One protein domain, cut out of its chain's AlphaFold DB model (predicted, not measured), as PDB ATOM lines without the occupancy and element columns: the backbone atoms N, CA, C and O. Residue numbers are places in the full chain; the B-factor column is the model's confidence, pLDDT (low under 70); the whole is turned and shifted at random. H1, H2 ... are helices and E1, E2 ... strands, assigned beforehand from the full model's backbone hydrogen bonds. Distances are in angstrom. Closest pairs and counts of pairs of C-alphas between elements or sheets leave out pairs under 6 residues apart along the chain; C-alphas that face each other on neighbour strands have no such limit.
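This is residues 32 to 154 of the 155 residues of an uncharacterized protein of Pirellula staleyi (strain ATCC 27377 / DSM 6068 / ICPB 4128) (UniProt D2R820). A twisted parallel sheet of four strands stands between helices, with H2 along one face and the short H1 over the other, making three layers; the long helix H4 only grazes the sheet. The printed part has 123 residues with four named helices and four named strands, in the order E1 H1 E2 E3 H2 H3 E4 H4; the sheet's order is E2 E1 E3 E4, and the class is mixed. The whole is compact, with a radius of gyration of the C-alphas of 13.5 A and spans of 36 by 31 by 24 A.

E1, residues 32 to 37, has two parallel neighbours: E2, residues 57 to 64, with N 61 and O 33 within hydrogen-bond range at 2.8 A, and E3, residues 86 to 89, with N 36 and O 88 at 2.8 A. H1, residues 40 to 47, is over E1 and only just over E2, on which 3 of its C-alphas fall, at a height over the sheet of 7.9 A. E1, H1 and E2 form a strand-helix-strand unit, parallel neighbour strands with a helix between, its crossover right-handed. H2, residues 92 to 106, is on the opposite face, over E3, along it at 7 degrees on the local plane; their closest C-alphas, Thr 89 and Leu 95, are 5.3 A apart. H3, residues 116 to 119, is not on the sheet. E4, residues 124 to 126, is parallel to E3, with N 125 and O 87 at 2.8 A; E3, H2, H3 and E4 form a second such right-handed unit. H4, residues 133 to 152, is close to H3 but not clearly touching, the closest C-alphas being His 119 and Ala 150, 6.0 A apart. In H1, H2 and H4 every O i to N i+4 pair is within hydrogen-bond range; H3 is too short for one.

E1 begins at C-alpha 32 (-25.337, -25.916, -3.808). E2 is 19.9 A long, H2 21.0 A and H4 29.1 A, ending at C-alpha 152 (-37.040, -33.895, 4.693).

The C-alphas of Thr 68 and Thr 154, the two farthest apart, are 40.1 A apart. The link E2 to E3, 21 residues, is long. The printed part has no cut; its mean pLDDT is 90.1, with residue 154 under 70.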
ATOM      1  N   HIS A  32     -25.706 -26.588  -2.573       92.12
ATOM      2  CA  HIS A  32     -25.337 -25.916  -3.808       92.12
ATOM      3  C   HIS A  32     -25.095 -26.968  -4.883       92.12
ATOM      4  O   HIS A  32     -24.274 -27.873  -4.707       92.12
ATOM      5  N   VAL A  33     -25.824 -26.859  -5.991       93.62
ATOM      6  CA  VAL A  33     -25.765 -27.823  -7.094       93.62
ATOM      7  C   VAL A  33     -25.185 -27.144  -8.323       93.62
ATOM      8  O   VAL A  33     -25.632 -26.057  -8.679       93.62
ATOM      9  N   ALA A  34     -24.237 -27.784  -8.999       95.69
ATOM     10  CA  ALA A  34     -23.774 -27.352 -10.316       95.69
ATOM     11  C   ALA A  34     -24.294 -28.310 -11.392       95.69
ATOM     12  O   ALA A  34     -24.082 -29.515 -11.294       95.69
ATOM     13  N   LEU A  35     -24.959 -27.779 -12.418       95.56
ATOM     14  CA  LEU A  35     -25.299 -28.495 -13.645       95.56
ATOM     15  C   LEU A  35     -24.253 -28.146 -14.707       95.56
ATOM     16  O   LEU A  35     -24.238 -27.019 -15.205       95.56
ATOM     17  N   VAL A  36     -23.384 -29.100 -15.027       97.06
ATOM     18  CA  VAL A  36     -22.204 -28.891 -15.872       97.06
ATOM     19  C   VAL A  36     -22.304 -29.731 -17.136       97.06
ATOM     20  O   VAL A  36     -22.570 -30.926 -17.061       97.06
ATOM     21  N   GLY A  37     -22.057 -29.126 -18.293       96.38
ATOM     22  CA  GLY A  37     -21.910 -29.852 -19.555       96.38
ATOM     23  C   GLY A  37     -20.759 -29.317 -20.394       96.38
ATOM     24  O   GLY A  37     -20.274 -28.207 -20.169       96.38
ATOM     25  N   ALA A  38     -20.338 -30.088 -21.387       95.62
ATOM     26  CA  ALA A  38     -19.293 -29.705 -22.326       95.62
ATOM     27  C   ALA A  38     -19.661 -28.425 -23.097       95.62
ATOM     28  O   ALA A  38     -18.804 -27.579 -23.317       95.62
ATOM     29  N   THR A  39     -20.946 -28.231 -23.425       94.75
ATOM     30  CA  THR A  39     -21.459 -27.078 -24.196       94.75
ATOM     31  C   THR A  39     -22.601 -26.344 -23.484       94.75
ATOM     32  O   THR A  39     -23.303 -26.925 -22.651       94.75
ATOM     33  N   SER A  40     -22.870 -25.075 -23.813       94.62
ATOM     34  CA  SER A  40     -24.055 -24.379 -23.276       94.62
ATOM     35  C   SER A  40     -25.355 -25.002 -23.769       94.62
ATOM     36  O   SER A  40     -26.373 -24.951 -23.076       94.62
ATOM     37  N   ASP A  41     -25.361 -25.606 -24.957       92.75
ATOM     38  CA  ASP A  41     -26.576 -26.167 -25.545       92.75
ATOM     39  C   ASP A  41     -27.078 -27.398 -24.783       92.75
ATOM     40  O   ASP A  41     -28.283 -27.497 -24.510       92.75
ATOM     41  N   ILE A  42     -26.185 -28.309 -24.375       92.31
ATOM     42  CA  ILE A  42     -26.577 -29.468 -23.557       92.31
ATOM     43  C   ILE A  42     -27.112 -29.011 -22.193       92.31
ATOM     44  O   ILE A  42     -28.177 -29.468 -21.766       92.31
ATOM     45  N   VAL A  43     -26.473 -28.010 -21.577       94.12
ATOM     46  CA  VAL A  43     -26.898 -27.412 -20.300       94.12
ATOM     47  C   VAL A  43     -28.260 -26.737 -20.436       94.12
ATOM     48  O   VAL A  43     -29.162 -26.989 -19.635       94.12
ATOM     49  N   ARG A  44     -28.470 -25.931 -21.482       92.19
ATOM     50  CA  ARG A  44     -29.740 -25.234 -21.744       92.19
ATOM     51  C   ARG A  44     -30.889 -26.216 -21.941       92.19
ATOM     52  O   ARG A  44     -32.004 -25.972 -21.470       92.19
ATOM     53  N   ARG A  45     -30.638 -27.327 -22.637       90.75
ATOM     54  CA  ARG A  45     -31.640 -28.378 -22.849       90.75
ATOM     55  C   ARG A  45     -31.913 -29.169 -21.566       90.75
ATOM     56  O   ARG A  45     -33.080 -29.426 -21.272       90.75
ATOM     57  N   ALA A  46     -30.880 -29.512 -20.798       90.75
ATOM     58  CA  ALA A  46     -31.002 -30.252 -19.543       90.75
ATOM     59  C   ALA A  46     -31.687 -29.434 -18.435       90.75
ATOM     60  O   ALA A  46     -32.553 -29.964 -17.737       90.75
ATOM     61  N   LYS A  47     -31.388 -28.130 -18.329       89.56
ATOM     62  CA  LYS A  47     -31.964 -27.201 -17.336       89.56
ATOM     63  C   LYS A  47     -33.488 -27.277 -17.277       89.56
ATOM     64  O   LYS A  47     -34.060 -27.254 -16.197       89.56
ATOM     65  N   LYS A  48     -34.156 -27.407 -18.429       86.88
ATOM     66  CA  LYS A  48     -35.628 -27.494 -18.524       86.88
ATOM     67  C   LYS A  48     -36.218 -28.702 -17.786       86.88
ATOM     68  O   LYS A  48     -37.422 -28.751 -17.555       86.88
ATOM     69  N   HIS A  49     -35.390 -29.692 -17.471       85.38
ATOM     70  CA  HIS A  49     -35.779 -30.946 -16.836       85.38
ATOM     71  C   HIS A  49     -35.251 -31.082 -15.408       85.38
ATOM     72  O   HIS A  49     -35.698 -31.971 -14.686       85.38
ATOM     73  N   PHE A  50     -34.345 -30.201 -14.987       81.19
ATOM     74  CA  PHE A  50     -33.863 -30.151 -13.618       81.19
ATOM     75  C   PHE A  50     -34.740 -29.195 -12.802       81.19
ATOM     76  O   PHE A  50     -34.883 -28.017 -13.138       81.19
ATOM     77  N   ARG A  51     -35.382 -29.702 -11.745       79.12
ATOM     78  CA  ARG A  51     -36.306 -28.915 -10.919       79.12
ATOM     79  C   ARG A  51     -35.508 -28.065  -9.928       79.12
ATOM     80  O   ARG A  51     -35.353 -28.430  -8.770       79.12
ATOM     81  N   LEU A  52     -35.014 -26.921 -10.396       73.38
ATOM     82  CA  LEU A  52     -34.178 -25.991  -9.617       73.38
ATOM     83  C   LEU A  52     -34.862 -25.450  -8.346       73.38
ATOM     84  O   LEU A  52     -34.181 -25.019  -7.429       73.38
ATOM     85  N   SER A  53     -36.195 -25.474  -8.283       78.56
ATOM     86  CA  SER A  53     -36.998 -24.991  -7.151       78.56
ATOM     87  C   SER A  53     -37.318 -26.075  -6.111       78.56
ATOM     88  O   SER A  53     -38.268 -25.930  -5.342       78.56
ATOM     89  N   THR A  54     -36.622 -27.211  -6.147       81.75
ATOM     90  CA  THR A  54     -36.890 -28.332  -5.239       81.75
ATOM     91  C   THR A  54     -36.426 -27.989  -3.817       81.75
ATOM     92  O   THR A  54     -35.326 -27.456  -3.668       81.75
ATOM     93  N   PRO A  55     -37.211 -28.304  -2.766       81.12
ATOM     94  CA  PRO A  55     -36.788 -28.115  -1.380       81.12
ATOM     95  C   PRO A  55     -35.414 -28.731  -1.100       81.12
ATOM     96  O   PRO A  55     -35.109 -29.831  -1.561       81.12
ATOM     97  N   GLY A  56     -34.583 -27.998  -0.363       84.12
ATOM     98  CA  GLY A  56     -33.210 -28.383  -0.048       84.12
ATOM     99  C   GLY A  56     -32.173 -28.075  -1.124       84.12
ATOM    100  O   GLY A  56     -30.985 -28.153  -0.825       84.12
ATOM    101  N   ILE A  57     -32.575 -27.661  -2.329       85.69
ATOM    102  CA  ILE A  57     -31.661 -27.062  -3.309       85.69
ATOM    103  C   ILE A  57     -31.553 -25.561  -3.012       85.69
ATOM    104  O   ILE A  57     -32.552 -24.845  -3.005       85.69
ATOM    105  N   GLY A  58     -30.334 -25.099  -2.736       85.75
ATOM    106  CA  GLY A  58     -29.987 -23.687  -2.599       85.75
ATOM    107  C   GLY A  58     -29.758 -23.026  -3.959       85.75
ATOM    108  O   GLY A  58     -30.497 -23.253  -4.917       85.75
ATOM    109  N   ALA A  59     -28.712 -22.202  -4.072       85.31
ATOM    110  CA  ALA A  59     -28.342 -21.639  -5.366       85.31
ATOM    111  C   ALA A  59     -27.819 -22.746  -6.296       85.31
ATOM    112  O   ALA A  59     -26.870 -23.466  -5.974       85.31
ATOM    113  N   ALA A  60     -28.459 -22.871  -7.457       90.75
ATOM    114  CA  ALA A  60     -28.068 -23.805  -8.494       90.75
ATOM    115  C   ALA A  60     -27.303 -23.077  -9.604       90.75
ATOM    116  O   ALA A  60     -27.775 -22.084 -10.162       90.75
ATOM    117  N   PHE A  61     -26.130 -23.602  -9.934       94.44
ATOM    118  CA  PHE A  61     -25.218 -23.045 -10.919       94.44
ATOM    119  C   PHE A  61     -25.341 -23.807 -12.234       94.44
ATOM    120  O   PHE A  61     -25.441 -25.031 -12.250       94.44
ATOM    121  N   LEU A  62     -25.332 -23.081 -13.347       95.62
ATOM    122  CA  LEU A  62     -25.345 -23.655 -14.689       95.62
ATOM    123  C   LEU A  62     -24.011 -23.322 -15.329       95.62
ATOM    124  O   LEU A  62     -23.732 -22.142 -15.532       95.62
ATOM    125  N   ALA A  63     -23.205 -24.329 -15.636       96.69
ATOM    126  CA  ALA A  63     -21.859 -24.106 -16.135       96.69
ATOM    127  C   ALA A  63     -21.555 -24.914 -17.389       96.69
ATOM    128  O   ALA A  63     -22.073 -26.013 -17.586       96.69
ATOM    129  N   THR A  64     -20.678 -24.367 -18.221       97.25
ATOM    130  CA  THR A  64     -20.171 -25.031 -19.418       97.25
ATOM    131  C   THR A  64     -18.647 -25.098 -19.416       97.25
ATOM    132  O   THR A  64     -17.987 -24.182 -18.921       97.25
ATOM    133  N   LEU A  65     -18.093 -26.187 -19.956       96.50
ATOM    134  CA  LEU A  65     -16.656 -26.300 -20.231       96.50
ATOM    135  C   LEU A  65     -16.227 -25.496 -21.464       96.50
ATOM    136  O   LEU A  65     -15.039 -25.219 -21.634       96.50
ATOM    137  N   GLU A  66     -17.167 -25.121 -22.332       93.94
ATOM    138  CA  GLU A  66     -16.846 -24.360 -23.528       93.94
ATOM    139  C   GLU A  66     -16.319 -22.961 -23.163       93.94
ATOM    140  O   GLU A  66     -16.713 -22.342 -22.171       93.94
ATOM    141  N   ARG A  67     -15.421 -22.428 -23.997       84.81
ATOM    142  CA  ARG A  67     -14.802 -21.116 -23.743       84.81
ATOM    143  C   ARG A  67     -15.798 -19.959 -23.794       84.81
ATOM    144  O   ARG A  67     -15.580 -18.938 -23.146       84.81
ATOM    145  N   THR A  68     -16.851 -20.098 -24.593       85.19
ATOM    146  CA  THR A  68     -17.867 -19.072 -24.830       85.19
ATOM    147  C   THR A  68     -19.155 -19.445 -24.121       85.19
ATOM    148  O   THR A  68     -19.913 -20.250 -24.642       85.19
ATOM    149  N   SER A  69     -19.442 -18.851 -22.970       83.62
ATOM    150  CA  SER A  69     -20.713 -19.096 -22.296       83.62
ATOM    151  C   SER A  69     -21.787 -18.103 -22.750       83.62
ATOM    152  O   SER A  69     -21.499 -16.966 -23.125       83.62
ATOM    153  N   THR A  70     -23.051 -18.528 -22.725       82.31
ATOM    154  CA  THR A  70     -24.204 -17.644 -22.967       82.31
ATOM    155  C   THR A  70     -24.974 -17.463 -21.675       82.31
ATOM    156  O   THR A  70     -25.364 -18.469 -21.081       82.31
ATOM    157  N   GLU A  71     -25.275 -16.228 -21.265       80.81
ATOM    158  CA  GLU A  71     -26.125 -16.001 -20.090       80.81
ATOM    159  C   GLU A  71     -27.456 -16.770 -20.211       80.81
ATOM    160  O   GLU A  71     -28.071 -16.796 -21.284       80.81
ATOM    161  N   PRO A  72     -27.920 -17.445 -19.140       88.56
ATOM    162  CA  PRO A  72     -27.422 -17.432 -17.756       88.56
ATOM    163  C   PRO A  72     -26.418 -18.562 -17.417       88.56
ATOM    164  O   PRO A  72     -26.288 -18.935 -16.254       88.56
ATOM    165  N   ILE A  73     -25.789 -19.183 -18.415       94.38
ATOM    166  CA  ILE A  73     -24.791 -20.247 -18.237       94.38
ATOM    167  C   ILE A  73     -23.420 -19.577 -18.107       94.38
ATOM    168  O   ILE A  73     -23.038 -18.776 -18.960       94.38
ATOM    169  N   ILE A  74     -22.701 -19.884 -17.030       95.62
ATOM    170  CA  ILE A  74     -21.360 -19.350 -16.756       95.62
ATOM    171  C   ILE A  74     -20.281 -20.328 -17.222       95.62
ATOM    172  O   ILE A  74     -20.562 -21.492 -17.519       95.62
ATOM    173  N   ARG A  75     -19.031 -19.878 -17.293       96.44
ATOM    174  CA  ARG A  75     -17.914 -20.778 -17.598       96.44
ATOM    175  C   ARG A  75     -17.596 -21.619 -16.367       96.44
ATOM    176  O   ARG A  75     -17.764 -21.175 -15.233       96.44
ATOM    177  N   PHE A  76     -17.116 -22.834 -16.587       96.81
ATOM    178  CA  PHE A  76     -16.769 -23.759 -15.509       96.81
ATOM    179  C   PHE A  76     -15.720 -23.191 -14.545       96.81
ATOM    180  O   PHE A  76     -15.818 -23.392 -13.339       96.81
ATOM    181  N   GLU A  77     -14.753 -22.430 -15.059       95.56
ATOM    182  CA  GLU A  77     -13.723 -21.767 -14.250       95.56
ATOM    183  C   GLU A  77     -14.268 -20.672 -13.320       95.56
ATOM    184  O   GLU A  77     -13.653 -20.401 -12.288       95.56
ATOM    185  N   ASP A  78     -15.436 -20.108 -13.646       94.88
ATOM    186  CA  ASP A  78     -16.100 -19.055 -12.871       94.88
ATOM    187  C   ASP A  78     -16.984 -19.627 -11.743       94.88
ATOM    188  O   ASP A  78     -17.592 -18.871 -10.981       94.88
ATOM    189  N   LEU A  79     -17.084 -20.959 -11.615       94.75
ATOM    190  CA  LEU A  79     -17.814 -21.589 -10.516       94.75
ATOM    191  C   LEU A  79     -17.141 -21.310  -9.161       94.75
ATOM    192  O   LEU A  79     -15.910 -21.373  -9.050       94.75
ATOM    193  N   PRO A  80     -17.933 -21.073  -8.099       93.06
ATOM    194  CA  PRO A  80     -17.399 -20.794  -6.773       93.06
ATOM    195  C   PRO A  80     -16.630 -21.994  -6.207       93.06
ATOM    196  O   PRO A  80     -17.136 -23.118  -6.171       93.06
ATOM    197  N   ASN A  81     -15.418 -21.730  -5.718       91.44
ATOM    198  CA  ASN A  81     -14.554 -22.722  -5.075       91.44
ATOM    199  C   ASN A  81     -15.090 -23.127  -3.706       91.44
ATOM    200  O   ASN A  81     -15.494 -22.267  -2.923       91.44
ATOM    201  N   GLY A  82     -15.028 -24.421  -3.394       90.38
ATOM    202  CA  GLY A  82     -15.386 -24.945  -2.078       90.38
ATOM    203  C   GLY A  82     -16.834 -24.672  -1.670       90.38
ATOM    204  O   GLY A  82     -17.118 -24.600  -0.477       90.38
ATOM    205  N   LEU A  83     -17.743 -24.488  -2.634       91.44
ATOM    206  CA  LEU A  83     -19.166 -24.255  -2.369       91.44
ATOM    207  C   LEU A  83     -20.050 -25.390  -2.890       91.44
ATOM    208  O   LEU A  83     -21.009 -25.780  -2.225       91.44
ATOM    209  N   ILE A  84     -19.743 -25.928  -4.074       94.00
ATOM    210  CA  ILE A  84     -20.600 -26.908  -4.747       94.00
ATOM    211  C   ILE A  84     -20.616 -28.233  -3.974       94.00
ATOM    212  O   ILE A  84     -19.594 -28.896  -3.787       94.00
ATOM    213  N   THR A  85     -21.803 -28.638  -3.530       92.38
ATOM    214  CA  THR A  85     -22.022 -29.863  -2.746       92.38
ATOM    215  C   THR A  85     -22.309 -31.072  -3.635       92.38
ATOM    216  O   THR A  85     -21.948 -32.199  -3.280       92.38
ATOM    217  N   LEU A  86     -22.971 -30.843  -4.774       94.19
ATOM    218  CA  LEU A  86     -23.333 -31.868  -5.749       94.19
ATOM    219  C   LEU A  86     -23.080 -31.366  -7.175       94.19
ATOM    220  O   LEU A  86     -23.628 -30.348  -7.602       94.19
ATOM    221  N   TRP A  87     -22.291 -32.126  -7.921       96.00
ATOM    222  CA  TRP A  87     -21.983 -31.893  -9.324       96.00
ATOM    223  C   TRP A  87     -22.845 -32.818 -10.184       96.00
ATOM    224  O   TRP A  87     -22.687 -34.038 -10.157       96.00
ATOM    225  N   ILE A  88     -23.771 -32.248 -10.947       95.75
ATOM    226  CA  ILE A  88     -24.583 -32.960 -11.934       95.75
ATOM    227  C   ILE A  88     -23.968 -32.695 -13.301       95.75
ATOM    228  O   ILE A  88     -24.006 -31.580 -13.813       95.75
ATOM    229  N   THR A  89     -23.397 -33.732 -13.887       96.94
ATOM    230  CA  THR A  89     -22.604 -33.653 -15.117       96.94
ATOM    231  C   THR A  89     -23.381 -34.271 -16.268       96.94
ATOM    232  O   THR A  89     -24.089 -35.257 -16.068       96.94
ATOM    233  N   LEU A  90     -23.338 -33.656 -17.446       96.00
ATOM    234  CA  LEU A  90     -24.226 -33.986 -18.571       96.00
ATOM    235  C   LEU A  90     -23.572 -34.885 -19.627       96.00
ATOM    236  O   LEU A  90     -24.251 -35.394 -20.522       96.00
ATOM    237  N   ASP A  91     -22.265 -35.077 -19.498       95.00
ATOM    238  CA  ASP A  91     -21.398 -35.828 -20.395       95.00
ATOM    239  C   ASP A  91     -20.125 -36.259 -19.642       95.00
ATOM    240  O   ASP A  91     -19.856 -35.847 -18.508       95.00
ATOM    241  N   HIS A  92     -19.334 -37.133 -20.256       95.25
ATOM    242  CA  HIS A  92     -18.131 -37.672 -19.621       95.25
ATOM    243  C   HIS A  92     -17.016 -36.631 -19.430       95.25
ATOM    244  O   HIS A  92     -16.230 -36.746 -18.486       95.25
ATOM    245  N   GLU A  93     -16.947 -35.617 -20.292       95.62
ATOM    246  CA  GLU A  93     -15.939 -34.560 -20.204       95.62
ATOM    247  C   GLU A  93     -16.184 -33.683 -18.967       95.62
ATOM    248  O   GLU A  93     -15.300 -33.513 -18.123       95.62
ATOM    249  N   SER A  94     -17.428 -33.229 -18.795       96.75
ATOM    250  CA  SER A  94     -17.894 -32.505 -17.609       96.75
ATOM    251  C   SER A  94     -17.783 -33.331 -16.332       96.75
ATOM    252  O   SER A  94     -17.454 -32.763 -15.288       96.75
ATOM    253  N   LEU A  95     -17.969 -34.655 -16.393       97.25
ATOM    254  CA  LEU A  95     -17.698 -35.547 -15.260       97.25
ATOM    255  C   LEU A  95     -16.230 -35.506 -14.837       97.25
ATOM    256  O   LEU A  95     -15.942 -35.356 -13.650       97.25
ATOM    257  N   SER A  96     -15.313 -35.640 -15.795       97.31
ATOM    258  CA  SER A  96     -13.873 -35.611 -15.529       97.31
ATOM    259  C   SER A  96     -13.450 -34.277 -14.908       97.31
ATOM    260  O   SER A  96     -12.834 -34.256 -13.840       97.31
ATOM    261  N   ALA A  97     -13.865 -33.161 -15.515       97.25
ATOM    262  CA  ALA A  97     -13.556 -31.819 -15.029       97.25
ATOM    263  C   ALA A  97     -14.141 -31.549 -13.630       97.25
ATOM    264  O   ALA A  97     -13.450 -31.031 -12.752       97.25
ATOM    265  N   SER A  98     -15.395 -31.944 -13.392       97.62
ATOM    266  CA  SER A  98     -16.062 -31.744 -12.096       97.62
ATOM    267  C   SER A  98     -15.427 -32.573 -10.985       97.62
ATOM    268  O   SER A  98     -15.274 -32.072  -9.876       97.62
ATOM    269  N   ARG A  99     -14.994 -33.809 -11.277       97.56
ATOM    270  CA  ARG A  99     -14.252 -34.639 -10.315       97.56
ATOM    271  C   ARG A  99     -12.934 -33.995  -9.915       97.56
ATOM    272  O   ARG A  99     -12.686 -33.839  -8.728       97.56
ATOM    273  N   GLN A 100     -12.146 -33.536 -10.887       96.69
ATOM    274  CA  GLN A 100     -10.885 -32.846 -10.604       96.69
ATOM    275  C   GLN A 100     -11.094 -31.592  -9.746       96.69
ATOM    276  O   GLN A 100     -10.334 -31.339  -8.812       96.69
ATOM    277  N   ARG A 101     -12.141 -30.809 -10.036       95.81
ATOM    278  CA  ARG A 101     -12.475 -29.623  -9.241       95.81
ATOM    279  C   ARG A 101     -12.935 -29.989  -7.833       95.81
ATOM    280  O   ARG A 101     -12.489 -29.362  -6.880       95.81
ATOM    281  N   HIS A 102     -13.766 -31.017  -7.697       95.69
ATOM    282  CA  HIS A 102     -14.205 -31.514  -6.399       95.69
ATOM    283  C   HIS A 102     -13.037 -32.033  -5.549       95.69
ATOM    284  O   HIS A 102     -12.959 -31.708  -4.368       95.69
ATOM    285  N   ASP A 103     -12.103 -32.776  -6.145       95.19
ATOM    286  CA  ASP A 103     -10.901 -33.257  -5.457       95.19
ATOM    287  C   ASP A 103     -10.042 -32.088  -4.953       95.19
ATOM    288  O   ASP A 103      -9.514 -32.137  -3.843       95.19
ATOM    289  N   ALA A 104      -9.953 -31.000  -5.727       94.38
ATOM    290  CA  ALA A 104      -9.304 -29.770  -5.281       94.38
ATOM    291  C   ALA A 104     -10.079 -29.079  -4.142       94.38
ATOM    292  O   ALA A 104      -9.462 -28.596  -3.191       94.38
ATOM    293  N   ASP A 105     -11.413 -29.066  -4.194       93.50
ATOM    294  CA  ASP A 105     -12.251 -28.516  -3.123       93.50
ATOM    295  C   ASP A 105     -12.089 -29.301  -1.812       93.50
ATOM    296  O   ASP A 105     -12.077 -28.692  -0.745       93.50
ATOM    297  N   LEU A 106     -11.880 -30.622  -1.859       92.00
ATOM    298  CA  LEU A 106     -11.604 -31.447  -0.669       92.00
ATOM    299  C   LEU A 106     -10.316 -31.051   0.067       92.00
ATOM    300  O   LEU A 106     -10.185 -31.326   1.260       92.00
ATOM    301  N   LEU A 107      -9.379 -30.387  -0.614       92.75
ATOM    302  CA  LEU A 107      -8.166 -29.846   0.005       92.75
ATOM    303  C   LEU A 107      -8.423 -28.523   0.744       92.75
ATOM    304  O   LEU A 107      -7.579 -28.084   1.528       92.75
ATOM    305  N   ASN A 108      -9.572 -27.876   0.519       89.88
ATOM    306  CA  ASN A 108      -9.942 -26.649   1.209       89.88
ATOM    307  C   ASN A 108     -10.460 -26.976   2.625       89.88
ATOM    308  O   ASN A 108     -11.481 -27.651   2.761       89.88
ATOM    309  N   PRO A 109      -9.831 -26.460   3.699       86.44
ATOM    310  CA  PRO A 109     -10.233 -26.769   5.075       86.44
ATOM    311  C   PRO A 109     -11.658 -26.310   5.420       86.44
ATOM    312  O   PRO A 109     -12.264 -26.844   6.351       86.44
ATOM    313  N   CYS A 110     -12.195 -25.337   4.680       85.62
ATOM    314  CA  CYS A 110     -13.546 -24.816   4.871       85.62
ATOM    315  C   CYS A 110     -14.612 -25.585   4.074       85.62
ATOM    316  O   CYS A 110     -15.801 -25.358   4.295       85.62
ATOM    317  N   TYR A 111     -14.221 -26.477   3.158       87.94
ATOM    318  CA  TYR A 111     -15.162 -27.264   2.369       87.94
ATOM    319  C   TYR A 111     -15.561 -28.541   3.109       87.94
ATOM    320  O   TYR A 111     -14.731 -29.298   3.614       87.94
ATOM    321  N   CYS A 112     -16.864 -28.789   3.173       84.25
ATOM    322  CA  CYS A 112     -17.424 -30.008   3.729       84.25
ATOM    323  C   CYS A 112     -18.804 -30.239   3.116       84.25
ATOM    324  O   CYS A 112     -19.619 -29.320   3.055       84.25
ATOM    325  N   ARG A 113     -19.088 -31.476   2.702       85.62
ATOM    326  CA  ARG A 113     -20.433 -31.875   2.248       85.62
ATOM    327  C   ARG A 113     -21.361 -32.206   3.423       85.62
ATOM    328  O   ARG A 113     -22.580 -32.218   3.264       85.62
ATOM    329  N   GLY A 114     -20.784 -32.420   4.608       83.75
ATOM    330  CA  GLY A 114     -21.486 -32.563   5.879       83.75
ATOM    331  C   GLY A 114     -22.540 -33.663   5.836       83.75
ATOM    332  O   GLY A 114     -22.275 -34.778   5.398       83.75
ATOM    333  N   PHE A 115     -23.755 -33.328   6.270       81.50
ATOM    334  CA  PHE A 115     -24.913 -34.223   6.274       81.50
ATOM    335  C   PHE A 115     -25.127 -34.968   4.938       81.50
ATOM    336  O   PHE A 115     -25.443 -36.158   4.922       81.50
ATOM    337  N   TYR A 116     -24.888 -34.300   3.809       83.00
ATOM    338  CA  TYR A 116     -25.151 -34.862   2.486       83.00
ATOM    339  C   TYR A 116     -24.163 -35.937   2.056       83.00
ATOM    340  O   TYR A 116     -24.466 -36.675   1.127       83.00
ATOM    341  N   GLU A 117     -23.021 -36.082   2.726       85.25
ATOM    342  CA  GLU A 117     -22.063 -37.143   2.411       85.25
ATOM    343  C   GLU A 117     -22.657 -38.542   2.638       85.25
ATOM    344  O   GLU A 117     -22.382 -39.466   1.878       85.25
ATOM    345  N   HIS A 118     -23.548 -38.690   3.624       84.19
ATOM    346  CA  HIS A 118     -24.219 -39.961   3.906       84.19
ATOM    347  C   HIS A 118     -25.479 -40.186   3.060       84.19
ATOM    348  O   HIS A 118     -25.795 -41.323   2.718       84.19
ATOM    349  N   HIS A 119     -26.199 -39.117   2.713       83.69
ATOM    350  CA  HIS A 119     -27.482 -39.205   2.001       83.69
ATOM    351  C   HIS A 119     -27.342 -39.111   0.477       83.69
ATOM    352  O   HIS A 119     -28.191 -39.613  -0.258       83.69
ATOM    353  N   LEU A 120     -26.265 -38.487   0.001       87.25
ATOM    354  CA  LEU A 120     -25.890 -38.331  -1.401       87.25
ATOM    355  C   LEU A 120     -24.399 -38.696  -1.533       87.25
ATOM    356  O   LEU A 120     -23.564 -37.805  -1.693       87.25
ATOM    357  N   PRO A 121     -24.025 -39.985  -1.436       85.94
ATOM    358  CA  PRO A 121     -22.616 -40.385  -1.370       85.94
ATOM    359  C   PRO A 121     -21.827 -39.942  -2.606       85.94
ATOM    360  O   PRO A 121     -20.695 -39.472  -2.500       85.94
ATOM    361  N   GLU A 122     -22.457 -39.986  -3.777       91.94
ATOM    362  CA  GLU A 122     -21.866 -39.510  -5.023       91.94
ATOM    363  C   GLU A 122     -21.816 -37.973  -5.048       91.94
ATOM    364  O   GLU A 122     -22.847 -37.302  -5.101       91.94
ATOM    365  N   SER A 123     -20.609 -37.399  -5.015       91.56
ATOM    366  CA  SER A 123     -20.394 -35.953  -5.182       91.56
ATOM    367  C   SER A 123     -20.528 -35.498  -6.629       91.56
ATOM    368  O   SER A 123     -20.952 -34.371  -6.871       91.56
ATOM    369  N   CYS A 124     -20.196 -36.376  -7.577       95.81
ATOM    370  CA  CYS A 124     -20.288 -36.137  -9.010       95.81
ATOM    371  C   CYS A 124     -21.135 -37.227  -9.669       95.81
ATOM    372  O   CYS A 124     -20.717 -38.386  -9.718       95.81
ATOM    373  N   VAL A 125     -22.292 -36.845 -10.203       95.44
ATOM    374  CA  VAL A 125     -23.247 -37.745 -10.854       95.44
ATOM    375  C   VAL A 125     -23.254 -37.484 -12.355       95.44
ATOM    376  O   VAL A 125     -23.413 -36.344 -12.792       95.44
ATOM    377  N   LEU A 126     -23.113 -38.545 -13.150       95.88
ATOM    378  CA  LEU A 126     -23.241 -38.484 -14.605       95.88
ATOM    379  C   LEU A 126     -24.691 -38.715 -15.028       95.88
ATOM    380  O   LEU A 126     -25.275 -39.765 -14.756       95.88
ATOM    381  N   VAL A 127     -25.237 -37.749 -15.751       94.19
ATOM    382  CA  VAL A 127     -26.509 -37.814 -16.460       94.19
ATOM    383  C   VAL A 127     -26.199 -37.738 -17.950       94.19
ATOM    384  O   VAL A 127     -26.267 -36.682 -18.570       94.19
ATOM    385  N   ASP A 128     -25.834 -38.882 -18.515       90.44
ATOM    386  CA  ASP A 128     -25.383 -38.998 -19.898       90.44
ATOM    387  C   ASP A 128     -26.547 -38.772 -20.876       90.44
ATOM    388  O   ASP A 128     -27.405 -39.639 -21.076       90.44
ATOM    389  N   PHE A 129     -26.605 -37.576 -21.458       83.81
ATOM    390  CA  PHE A 129     -27.614 -37.201 -22.449       83.81
ATOM    391  C   PHE A 129     -27.291 -37.673 -23.872       83.81
ATOM    392  O   PHE A 129     -28.195 -37.652 -24.716       83.81
ATOM    393  N   GLU A 130     -26.060 -38.119 -24.133       82.81
ATOM    394  CA  GLU A 130     -25.649 -38.685 -25.421       82.81
ATOM    395  C   GLU A 130     -26.209 -40.099 -25.591       82.81
ATOM    396  O   GLU A 130     -26.672 -40.467 -26.671       82.81
ATOM    397  N   LYS A 131     -26.262 -40.873 -24.499       85.00
ATOM    398  CA  LYS A 131     -26.761 -42.250 -24.523       85.00
ATOM    399  C   LYS A 131     -28.278 -42.361 -24.661       85.00
ATOM    400  O   LYS A 131     -28.762 -43.186 -25.434       85.00
ATOM    401  N   SER A 132     -29.061 -41.613 -23.874       88.31
ATOM    402  CA  SER A 132     -30.530 -41.726 -23.928       88.31
ATOM    403  C   SER A 132     -31.278 -40.550 -23.302       88.31
ATOM    404  O   SER A 132     -31.568 -40.534 -22.108       88.31
ATOM    405  N   TRP A 133     -31.746 -39.627 -24.148       85.69
ATOM    406  CA  TRP A 133     -32.493 -38.436 -23.723       85.69
ATOM    407  C   TRP A 133     -33.667 -38.714 -22.751       85.69
ATOM    408  O   TRP A 133     -33.781 -38.013 -21.742       85.69
ATOM    409  N   PRO A 134     -34.552 -39.711 -22.976       89.00
ATOM    410  CA  PRO A 134     -35.646 -39.995 -22.043       89.00
ATOM    411  C   PRO A 134     -35.170 -40.527 -20.684       89.00
ATOM    412  O   PRO A 134     -35.775 -40.197 -19.662       89.00
ATOM    413  N   ALA A 135     -34.107 -41.334 -20.660       89.50
ATOM    414  CA  ALA A 135     -33.556 -41.879 -19.422       89.50
ATOM    415  C   ALA A 135     -32.885 -40.778 -18.588       89.50
ATOM    416  O   ALA A 135     -33.165 -40.662 -17.395       89.50
ATOM    417  N   SER A 136     -32.110 -39.903 -19.232       90.31
ATOM    418  CA  SER A 136     -31.427 -38.765 -18.606       90.31
ATOM    419  C   SER A 136     -32.409 -37.809 -17.924       90.31
ATOM    420  O   SER A 136     -32.195 -37.384 -16.790       90.31
ATOM    421  N   LYS A 137     -33.561 -37.530 -18.556       89.44
ATOM    422  CA  LYS A 137     -34.634 -36.735 -17.925       89.44
ATOM    423  C   LYS A 137     -35.172 -37.383 -16.654       89.44
ATOM    424  O   LYS A 137     -35.354 -36.696 -15.652       89.44
ATOM    425  N   LYS A 138     -35.451 -38.692 -16.702       89.44
ATOM    426  CA  LYS A 138     -35.930 -39.441 -15.530       89.44
ATOM    427  C   LYS A 138     -34.887 -39.422 -14.414       89.44
ATOM    428  O   LYS A 138     -35.251 -39.276 -13.254       89.44
ATOM    429  N   GLN A 139     -33.605 -39.508 -14.763       91.56
ATOM    430  CA  GLN A 139     -32.511 -39.434 -13.804       91.56
ATOM    431  C   GLN A 139     -32.405 -38.050 -13.142       91.56
ATOM    432  O   GLN A 139     -32.301 -37.994 -11.922       91.56
ATOM    433  N   LEU A 140     -32.518 -36.941 -13.888       89.38
ATOM    434  CA  LEU A 140     -32.549 -35.589 -13.293       89.38
ATOM    435  C   LEU A 140     -33.728 -35.384 -12.340       89.38
ATOM    436  O   LEU A 140     -33.570 -34.786 -11.273       89.38
ATOM    437  N   ALA A 141     -34.911 -35.870 -12.725       87.69
ATOM    438  CA  ALA A 141     -36.093 -35.802 -11.873       87.69
ATOM    439  C   ALA A 141     -35.875 -36.599 -10.578       87.69
ATOM    440  O   ALA A 141     -36.061 -36.057  -9.491       87.69
ATOM    441  N   ARG A 142     -35.365 -37.832 -10.695       89.81
ATOM    442  CA  ARG A 142     -35.029 -38.688  -9.553       89.81
ATOM    443  C   ARG A 142     -33.982 -38.054  -8.634       89.81
ATOM    444  O   ARG A 142     -34.131 -38.136  -7.422       89.81
ATOM    445  N   LEU A 143     -32.951 -37.409  -9.183       90.06
ATOM    446  CA  LEU A 143     -31.946 -36.697  -8.384       90.06
ATOM    447  C   LEU A 143     -32.577 -35.559  -7.581       90.06
ATOM    448  O   LEU A 143     -32.291 -35.411  -6.397       90.06
ATOM    449  N   SER A 144     -33.478 -34.794  -8.200       88.00
ATOM    450  CA  SER A 144     -34.215 -33.732  -7.503       88.00
ATOM    451  C   SER A 144     -35.037 -34.313  -6.341       88.00
ATOM    452  O   SER A 144     -34.977 -33.811  -5.223       88.00
ATOM    453  N   GLU A 145     -35.748 -35.421  -6.574       89.12
ATOM    454  CA  GLU A 145     -36.522 -36.125  -5.541       89.12
ATOM    455  C   GLU A 145     -35.640 -36.678  -4.412       89.12
ATOM    456  O   GLU A 145     -36.017 -36.580  -3.247       89.12
ATOM    457  N   GLN A 146     -34.454 -37.208  -4.725       89.19
ATOM    458  CA  GLN A 146     -33.494 -37.682  -3.723       89.19
ATOM    459  C   GLN A 146     -32.979 -36.546  -2.838       89.19
ATOM    460  O   GLN A 146     -32.880 -36.722  -1.626       89.19
ATOM    461  N   ILE A 147     -32.696 -35.378  -3.421       88.69
ATOM    462  CA  ILE A 147     -32.292 -34.190  -2.660       88.69
ATOM    463  C   ILE A 147     -33.423 -33.750  -1.724       88.69
ATOM    464  O   ILE A 147     -33.178 -33.520  -0.541       88.69
ATOM    465  N   ALA A 148     -34.662 -33.697  -2.223       87.69
ATOM    466  CA  ALA A 148     -35.826 -33.367  -1.402       87.69
ATOM    467  C   ALA A 148     -36.027 -34.374  -0.262       87.69
ATOM    468  O   ALA A 148     -36.262 -33.988   0.878       87.69
ATOM    469  N   ALA A 149     -35.915 -35.671  -0.553       87.00
ATOM    470  CA  ALA A 149     -36.048 -36.720   0.450       87.00
ATOM    471  C   ALA A 149     -34.961 -36.611   1.527       87.00
ATOM    472  O   ALA A 149     -35.273 -36.711   2.711       87.00
ATOM    473  N   ALA A 150     -33.709 -36.349   1.135       85.69
ATOM    474  CA  ALA A 150     -32.614 -36.116   2.070       85.69
ATOM    475  C   ALA A 150     -32.873 -34.887   2.956       85.69
ATOM    476  O   ALA A 150     -32.641 -34.951   4.157       85.69
ATOM    477  N   TRP A 151     -33.404 -33.804   2.383       85.12
ATOM    478  CA  TRP A 151     -33.787 -32.598   3.121       85.12
ATOM    479  C   TRP A 151     -34.868 -32.865   4.178       85.12
ATOM    480  O   TRP A 151     -34.740 -32.454   5.336       85.12
ATOM    481  N   TYR A 152     -35.929 -33.579   3.794       83.88
ATOM    482  CA  TYR A 152     -37.040 -33.895   4.693       83.88
ATOM    483  C   TYR A 152     -36.697 -34.952   5.742       83.88
ATOM    484  O   TYR A 152     -37.269 -34.913   6.822       83.88
ATOM    485  N   ALA A 153     -35.754 -35.861   5.478       78.56
ATOM    486  CA  ALA A 153     -35.306 -36.855   6.460       78.56
ATOM    487  C   ALA A 153     -34.670 -36.230   7.719       78.56
ATOM    488  O   ALA A 153     -34.481 -36.913   8.723       78.56
ATOM    489  N   THR A 154     -34.335 -34.944   7.657       67.69
ATOM    490  CA  THR A 154     -33.720 -34.160   8.736       67.69
ATOM    491  C   THR A 154     -34.565 -33.016   9.273       67.69
ATOM    492  O   THR A 154     -34.107 -32.334  10.191       67.69
TER     493      THR A 154